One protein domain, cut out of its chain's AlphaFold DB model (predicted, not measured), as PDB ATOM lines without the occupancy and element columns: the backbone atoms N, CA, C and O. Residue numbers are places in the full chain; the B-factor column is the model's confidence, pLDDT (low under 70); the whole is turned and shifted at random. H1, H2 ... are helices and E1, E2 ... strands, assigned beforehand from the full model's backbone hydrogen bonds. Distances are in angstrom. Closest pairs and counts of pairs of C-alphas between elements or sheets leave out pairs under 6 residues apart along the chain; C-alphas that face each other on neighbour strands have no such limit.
ATOM      1  N   TYR A   2     -47.076 -32.194   9.551       43.78
ATOM      2  CA  TYR A   2     -46.046 -33.100  10.073       43.78
ATOM      3  C   TYR A   2     -44.793 -32.292  10.430       43.78
ATOM      4  O   TYR A   2     -44.125 -31.782   9.541       43.78
ATOM      5  N   LYS A   3     -44.449 -32.198  11.720       49.56
ATOM      6  CA  LYS A   3     -43.211 -31.543  12.177       49.56
ATOM      7  C   LYS A   3     -42.022 -32.471  11.897       49.56
ATOM      8  O   LYS A   3     -41.881 -33.500  12.554       49.56
ATOM      9  N   ARG A   4     -41.165 -32.120  10.934       46.94
ATOM     10  CA  ARG A   4     -39.854 -32.760  10.714       46.94
ATOM     11  C   ARG A   4     -38.761 -31.883  11.317       46.94
ATOM     12  O   ARG A   4     -38.808 -30.670  11.190       46.94
ATOM     13  N   THR A   5     -37.792 -32.489  11.995       50.56
ATOM     14  CA  THR A   5     -36.685 -31.774  12.653       50.56
ATOM     15  C   THR A   5     -35.405 -32.605  12.587       50.56
ATOM     16  O   THR A   5     -35.457 -33.833  12.598       50.56
ATOM     17  N   ARG A   6     -34.247 -31.936  12.487       51.62
ATOM     18  CA  ARG A   6     -32.907 -32.562  12.433       51.62
ATOM     19  C   ARG A   6     -32.124 -32.457  13.756       51.62
ATOM     20  O   ARG A   6     -30.929 -32.733  13.773       51.62
ATOM     21  N   ALA A   7     -32.773 -32.036  14.841       56.38
ATOM     22  CA  ALA A   7     -32.149 -31.788  16.142       56.38
ATOM     23  C   ALA A   7     -32.523 -32.863  17.183       56.38
ATOM     24  O   ALA A   7     -33.520 -33.566  17.027       56.38
ATOM     25  N   GLY A   8     -31.716 -32.975  18.244       56.47
ATOM     26  CA  GLY A   8     -31.972 -33.878  19.371       56.47
ATOM     27  C   GLY A   8     -33.190 -33.473  20.212       56.47
ATOM     28  O   GLY A   8     -33.636 -32.328  20.165       56.47
ATOM     29  N   GLU A   9     -33.700 -34.425  20.994       56.72
ATOM     30  CA  GLU A   9     -35.001 -34.372  21.681       56.72
ATOM     31  C   GLU A   9     -35.199 -33.113  22.552       56.72
ATOM     32  O   GLU A   9     -36.236 -32.455  22.458       56.72
ATOM     33  N   ASP A  10     -34.171 -32.682  23.290       57.12
ATOM     34  CA  ASP A  10     -34.215 -31.474  24.135       57.12
ATOM     35  C   ASP A  10     -34.441 -30.170  23.348       57.12
ATOM     36  O   ASP A  10     -35.088 -29.244  23.840       57.12
ATOM     37  N   ALA A  11     -33.952 -30.087  22.105       59.28
ATOM     38  CA  ALA A  11     -34.158 -28.915  21.253       59.28
ATOM     39  C   ALA A  11     -35.621 -28.787  20.794       59.28
ATOM     40  O   ALA A  11     -36.089 -27.687  20.500       59.28
ATOM     41  N   LEU A  12     -36.355 -29.905  20.743       59.22
ATOM     42  CA  LEU A  12     -37.742 -29.956  20.280       59.22
ATOM     43  C   LEU A  12     -38.704 -29.338  21.298       59.22
ATOM     44  O   LEU A  12     -39.682 -28.703  20.895       59.22
ATOM     45  N   SER A  13     -38.389 -29.489  22.588       63.22
ATOM     46  CA  SER A  13     -39.152 -28.972  23.733       63.22
ATOM     47  C   SER A  13     -39.193 -27.442  23.805       63.22
ATOM     48  O   SER A  13     -40.096 -26.885  24.422       63.22
ATOM     49  N   ALA A  14     -38.244 -26.754  23.164       68.56
ATOM     50  CA  ALA A  14     -38.165 -25.293  23.152       68.56
ATOM     51  C   ALA A  14     -38.977 -24.628  22.022       68.56
ATOM     52  O   ALA A  14     -39.039 -23.399  21.980       68.56
ATOM     53  N   SER A  15     -39.578 -25.393  21.101       73.62
ATOM     54  CA  SER A  15     -40.270 -24.856  19.915       73.62
ATOM     55  C   SER A  15     -41.700 -25.376  19.783       73.62
ATOM     56  O   SER A  15     -41.930 -26.526  19.385       73.62
ATOM     57  N   ASN A  16     -42.656 -24.487  20.047       82.50
ATOM     58  CA  ASN A  16     -44.091 -24.727  19.974       82.50
ATOM     59  C   ASN A  16     -44.700 -24.090  18.708       82.50
ATOM     60  O   ASN A  16     -44.130 -23.162  18.133       82.50
ATOM     61  N   LEU A  17     -45.860 -24.584  18.280       85.38
ATOM     62  CA  LEU A  17     -46.689 -23.974  17.242       85.38
ATOM     63  C   LEU A  17     -48.053 -23.677  17.859       85.38
ATOM     64  O   LEU A  17     -48.841 -24.592  18.101       85.38
ATOM     65  N   ASN A  18     -48.325 -22.402  18.113       89.69
ATOM     66  CA  ASN A  18     -49.632 -21.973  18.581       89.69
ATOM     67  C   ASN A  18     -50.586 -21.891  17.388       89.69
ATOM     68  O   ASN A  18     -50.267 -21.284  16.366       89.69
ATOM     69  N   VAL A  19     -51.759 -22.500  17.543       91.81
ATOM     70  CA  VAL A  19     -52.842 -22.498  16.558       91.81
ATOM     71  C   VAL A  19     -54.048 -21.840  17.214       91.81
ATOM     72  O   VAL A  19     -54.631 -22.420  18.130       91.81
ATOM     73  N   ASN A  20     -54.412 -20.641  16.765       92.50
ATOM     74  CA  ASN A  20     -55.628 -19.957  17.201       92.50
ATOM     75  C   ASN A  20     -56.633 -19.899  16.045       92.50
ATOM     76  O   ASN A  20     -56.253 -19.695  14.892       92.50
ATOM     77  N   ARG A  21     -57.921 -20.077  16.343       92.62
ATOM     78  CA  ARG A  21     -58.993 -19.957  15.353       92.62
ATOM     79  C   ARG A  21     -60.152 -19.171  15.937       92.62
ATOM     80  O   ARG A  21     -60.891 -19.685  16.773       92.62
ATOM     81  N   GLU A  22     -60.333 -17.954  15.449       92.94
ATOM     82  CA  GLU A  22     -61.320 -17.010  15.965       92.94
ATOM     83  C   GLU A  22     -61.900 -16.176  14.816       92.94
ATOM     84  O   GLU A  22     -61.181 -15.808  13.895       92.94
ATOM     85  N   ASN A  23     -63.206 -15.896  14.851       89.38
ATOM     86  CA  ASN A  23     -63.898 -14.994  13.913       89.38
ATOM     87  C   ASN A  23     -63.689 -15.293  12.407       89.38
ATOM     88  O   ASN A  23     -63.822 -14.409  11.572       89.38
ATOM     89  N   GLY A  24     -63.395 -16.551  12.057       83.94
ATOM     90  CA  GLY A  24     -63.102 -16.991  10.684       83.94
ATOM     91  C   GLY A  24     -61.606 -17.066  10.359       83.94
ATOM     92  O   GLY A  24     -61.218 -17.880   9.522       83.94
ATOM     93  N   THR A  25     -60.769 -16.327  11.085       85.00
ATOM     94  CA  THR A  25     -59.308 -16.308  10.949       85.00
ATOM     95  C   THR A  25     -58.666 -17.556  11.556       85.00
ATOM     96  O   THR A  25     -59.117 -18.077  12.581       85.00
ATOM     97  N   LEU A  26     -57.585 -18.027  10.933       87.75
ATOM     98  CA  LEU A  26     -56.672 -19.040  11.464       87.75
ATOM     99  C   LEU A  26     -55.292 -18.395  11.648       87.75
ATOM    100  O   LEU A  26     -54.609 -18.134  10.663       87.75
ATOM    101  N   GLU A  27     -54.876 -18.149  12.891       89.25
ATOM    102  CA  GLU A  27     -53.514 -17.695  13.203       89.25
ATOM    103  C   GLU A  27     -52.635 -18.913  13.520       89.25
ATOM    104  O   GLU A  27     -52.980 -19.752  14.360       89.25
ATOM    105  N   LEU A  28     -51.480 -18.996  12.859       88.31
ATOM    106  CA  LEU A  28     -50.457 -20.013  13.084       88.31
ATOM    107  C   LEU A  28     -49.159 -19.305  13.474       88.31
ATOM    108  O   LEU A  28     -48.546 -18.639  12.646       88.31
ATOM    109  N   ARG A  29     -48.739 -19.436  14.736       87.06
ATOM    110  CA  ARG A  29     -47.572 -18.725  15.278       87.06
ATOM    111  C   ARG A  29     -46.534 -19.703  15.814       87.06
ATOM    112  O   ARG A  29     -46.753 -20.361  16.833       87.06
ATOM    113  N   GLY A  30     -45.382 -19.775  15.150       83.44
ATOM    114  CA  GLY A  30     -44.202 -20.455  15.684       83.44
ATOM    115  C   GLY A  30     -43.644 -19.684  16.883       83.44
ATOM    116  O   GLY A  30     -43.380 -18.489  16.784       83.44
ATOM    117  N   ILE A  31     -43.467 -20.350  18.024       79.94
ATOM    118  CA  ILE A  31     -42.918 -19.747  19.246       79.94
ATOM    119  C   ILE A  31     -41.707 -20.552  19.703       79.94
ATOM    120  O   ILE A  31     -41.777 -21.775  19.846       79.94
ATOM    121  N   ARG A  32     -40.600 -19.859  19.987       75.06
ATOM    122  CA  ARG A  32     -39.416 -20.445  20.619       75.06
ATOM    123  C   ARG A  32     -39.262 -19.917  22.045       75.06
ATOM    124  O   ARG A  32     -38.901 -18.760  22.240       75.06
ATOM    125  N   GLU A  33     -39.489 -20.766  23.044       70.19
ATOM    126  CA  GLU A  33     -39.198 -20.441  24.445       70.19
ATOM    127  C   GLU A  33     -37.687 -20.532  24.705       70.19
ATOM    128  O   GLU A  33     -37.158 -21.566  25.115       70.19
ATOM    129  N   VAL A  34     -36.965 -19.432  24.479       63.91
ATOM    130  CA  VAL A  34     -35.524 -19.365  24.761       63.91
ATOM    131  C   VAL A  34     -35.282 -19.070  26.245       63.91
ATOM    132  O   VAL A  34     -34.997 -17.942  26.648       63.91
ATOM    133  N   ARG A  35     -35.367 -20.106  27.084       58.34
ATOM    134  CA  ARG A  35     -34.908 -20.041  28.482       58.34
ATOM    135  C   ARG A  35     -33.377 -20.112  28.507       58.34
ATOM    136  O   ARG A  35     -32.810 -21.198  28.519       58.34
ATOM    137  N   ASN A  36     -32.742 -18.936  28.532       59.06
ATOM    138  CA  ASN A  36     -31.301 -18.679  28.385       59.06
ATOM    139  C   ASN A  36     -30.766 -18.921  26.952       59.06
ATOM    140  O   ASN A  36     -30.558 -20.071  26.562       59.06
ATOM    141  N   PRO A  37     -30.482 -17.863  26.163       59.53
ATOM    142  CA  PRO A  37     -29.837 -18.003  24.858       59.53
ATOM    143  C   PRO A  37     -28.367 -18.409  25.027       59.53
ATOM    144  O   PRO A  37     -27.477 -17.571  25.161       59.53
ATOM    145  N   VAL A  38     -28.097 -19.714  25.011       57.59
ATOM    146  CA  VAL A  38     -26.728 -20.230  24.901       57.59
ATOM    147  C   VAL A  38     -26.242 -19.982  23.473       57.59
ATOM    148  O   VAL A  38     -26.812 -20.513  22.518       57.59
ATOM    149  N   SER A  39     -25.187 -19.177  23.319       62.47
ATOM    150  CA  SER A  39     -24.517 -18.997  22.026       62.47
ATOM    151  C   SER A  39     -24.025 -20.353  21.507       62.47
ATOM    152  O   SER A  39     -23.367 -21.090  22.239       62.47
ATOM    153  N   GLY A  40     -24.390 -20.709  20.273       65.25
ATOM    154  CA  GLY A  40     -24.140 -22.042  19.706       65.25
ATOM    155  C   GLY A  40     -25.151 -23.131  20.100       65.25
ATOM    156  O   GLY A  40     -24.924 -24.299  19.793       65.25
ATOM    157  N   GLY A  41     -26.265 -22.785  20.756       63.59
ATOM    158  CA  GLY A  41     -27.367 -23.719  21.009       63.59
ATOM    159  C   GLY A  41     -28.000 -24.274  19.717       63.59
ATOM    160  O   GLY A  41     -27.883 -23.654  18.656       63.59
ATOM    161  N   PRO A  42     -28.695 -25.427  19.781       63.38
ATOM    162  CA  PRO A  42     -29.214 -26.111  18.600       63.38
ATOM    163  C   PRO A  42     -30.163 -25.222  17.787       63.38
ATOM    164  O   PRO A  42     -31.088 -24.603  18.325       63.38
ATOM    165  N   GLN A  43     -29.934 -25.186  16.475       68.12
ATOM    166  CA  GLN A  43     -30.837 -24.562  15.514       68.12
ATOM    167  C   GLN A  43     -32.061 -25.461  15.307       68.12
ATOM    168  O   GLN A  43     -31.934 -26.674  15.133       68.12
ATOM    169  N   VAL A  44     -33.247 -24.856  15.326       68.25
ATOM    170  CA  VAL A  44     -34.520 -25.529  15.057       68.25
ATOM    171  C   VAL A  44     -35.150 -24.841  13.856       68.25
ATOM    172  O   VAL A  44     -35.412 -23.643  13.915       68.25
ATOM    173  N   SER A  45     -35.387 -25.597  12.785       74.75
ATOM    174  CA  SER A  45     -36.243 -25.187  11.672       74.75
ATOM    175  C   SER A  45     -37.663 -25.723  11.880       74.75
ATOM    176  O   SER A  45     -37.869 -26.726  12.573       74.75
ATOM    177  N   MET A  46     -38.644 -25.050  11.284       76.19
ATOM    178  CA  MET A  46     -40.027 -25.507  11.221       76.19
ATOM    179  C   MET A  46     -40.543 -25.271   9.806       76.19
ATOM    180  O   MET A  46     -40.696 -24.125   9.397       76.19
ATOM    181  N   ASP A  47     -40.836 -26.356   9.099       81.19
ATOM    182  CA  ASP A  47     -41.465 -26.306   7.783       81.19
ATOM    183  C   ASP A  47     -42.992 -26.336   7.996       81.19
ATOM    184  O   ASP A  47     -43.498 -27.202   8.725       81.19
ATOM    185  N   LEU A  48     -43.727 -25.379   7.419       82.56
ATOM    186  CA  LEU A  48     -45.163 -25.191   7.659       82.56
ATOM    187  C   LEU A  48     -45.966 -25.207   6.350       82.56
ATOM    188  O   LEU A  48     -46.270 -24.170   5.770       82.56
ATOM    189  N   ASP A  49     -46.366 -26.404   5.925       84.44
ATOM    190  CA  ASP A  49     -47.248 -26.590   4.769       84.44
ATOM    191  C   ASP A  49     -48.715 -26.310   5.146       84.44
ATOM    192  O   ASP A  49     -49.339 -27.080   5.893       84.44
ATOM    193  N   ILE A  50     -49.285 -25.228   4.608       82.81
ATOM    194  CA  ILE A  50     -50.689 -24.836   4.799       82.81
ATOM    195  C   ILE A  50     -51.431 -24.984   3.471       82.81
ATOM    196  O   ILE A  50     -51.059 -24.381   2.469       82.81
ATOM    197  N   PHE A  51     -52.523 -25.747   3.475       84.00
ATOM    198  CA  PHE A  51     -53.472 -25.785   2.367       84.00
ATOM    199  C   PHE A  51     -54.771 -25.106   2.799       84.00
ATOM    200  O   PHE A  51     -55.464 -25.610   3.686       84.00
TER     201      PHE A  51
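Overview. This is residues 2 to 51 of the 204 residues of an uncharacterized protein of Halogranum amylolyticum (UniProt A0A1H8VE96). A long hairpin of two strands, E1 and E2, lies along the longest axis of the model, and its turn sticks out at one end, with residues 21 to 26 standing free. At the other end of the hairpin, the short helix H1 comes just before E1, and after E2 a long stretch without named elements, residues 33 to 51, loops away from the hairpin and then folds back. The printed part has 50 residues, with one named helix and two named strands in the order H1, E1, E2; the strands form an antiparallel sheet of order E1 - E2. The class is mostly strand, though under half of the residues are in named elements. The whole is loose, with a radius of gyration of the C-alphas of 13.1 A, and elongated, with spans of 40 by 21 by 14 A.

Arrangement. After residues 2 to 8 comes H1, residues 9 to 12, and a tight link of 2 residues joins it to E1, residues 15 to 22. Another tight link of 2 residues joins E1 to E2, residues 25 to 32. E1 and E2 are a hairpin of antiparallel neighbour strands, with 163 degrees between their N-to-C directions. Their C-alphas face each other from 15 and 32, 4.5 A apart, to 22 and 25, 5.4 A apart. Among the backbone pairs within hydrogen-bond range are N 16 and O 31 at 2.9 A, and N 22 and O 25 at 3.1 A. H1 and E2 are apart. H1 is too short for any O i to N i+4 pair inside it; its one O i to N i+3 pair is within hydrogen-bond range.

Along the chain. H1 runs from Glu 9, C-alpha at (-35.001, -34.372, 21.681), to Leu 12, and is 5.4 A long from first to last C-alpha. E1 runs from Ser 15, C-alpha at (-40.270, -24.856, 19.915), to Glu 22, and is 22.8 A long. E2 runs from Thr 25 to Arg 32, whose C-alpha is at (-39.416, -20.445, 20.619), and is 22.5 A long.

Size, cuts and confidence. The two C-alphas farthest apart are those of Asn 23 and Gly 40, at 40.8 A. The C-alphas of Tyr 2 and Phe 51, the first and last printed, are 13.0 A apart. The printed part has no cut, and neither link between named elements is long. The C-alphas of residues 33 to 51 lie 6 to 19 A from the mean of the C-alphas. The mean pLDDT of the printed part is 71.9; it is under 70 in 24 residues, 2 to 14 and 34 to 44.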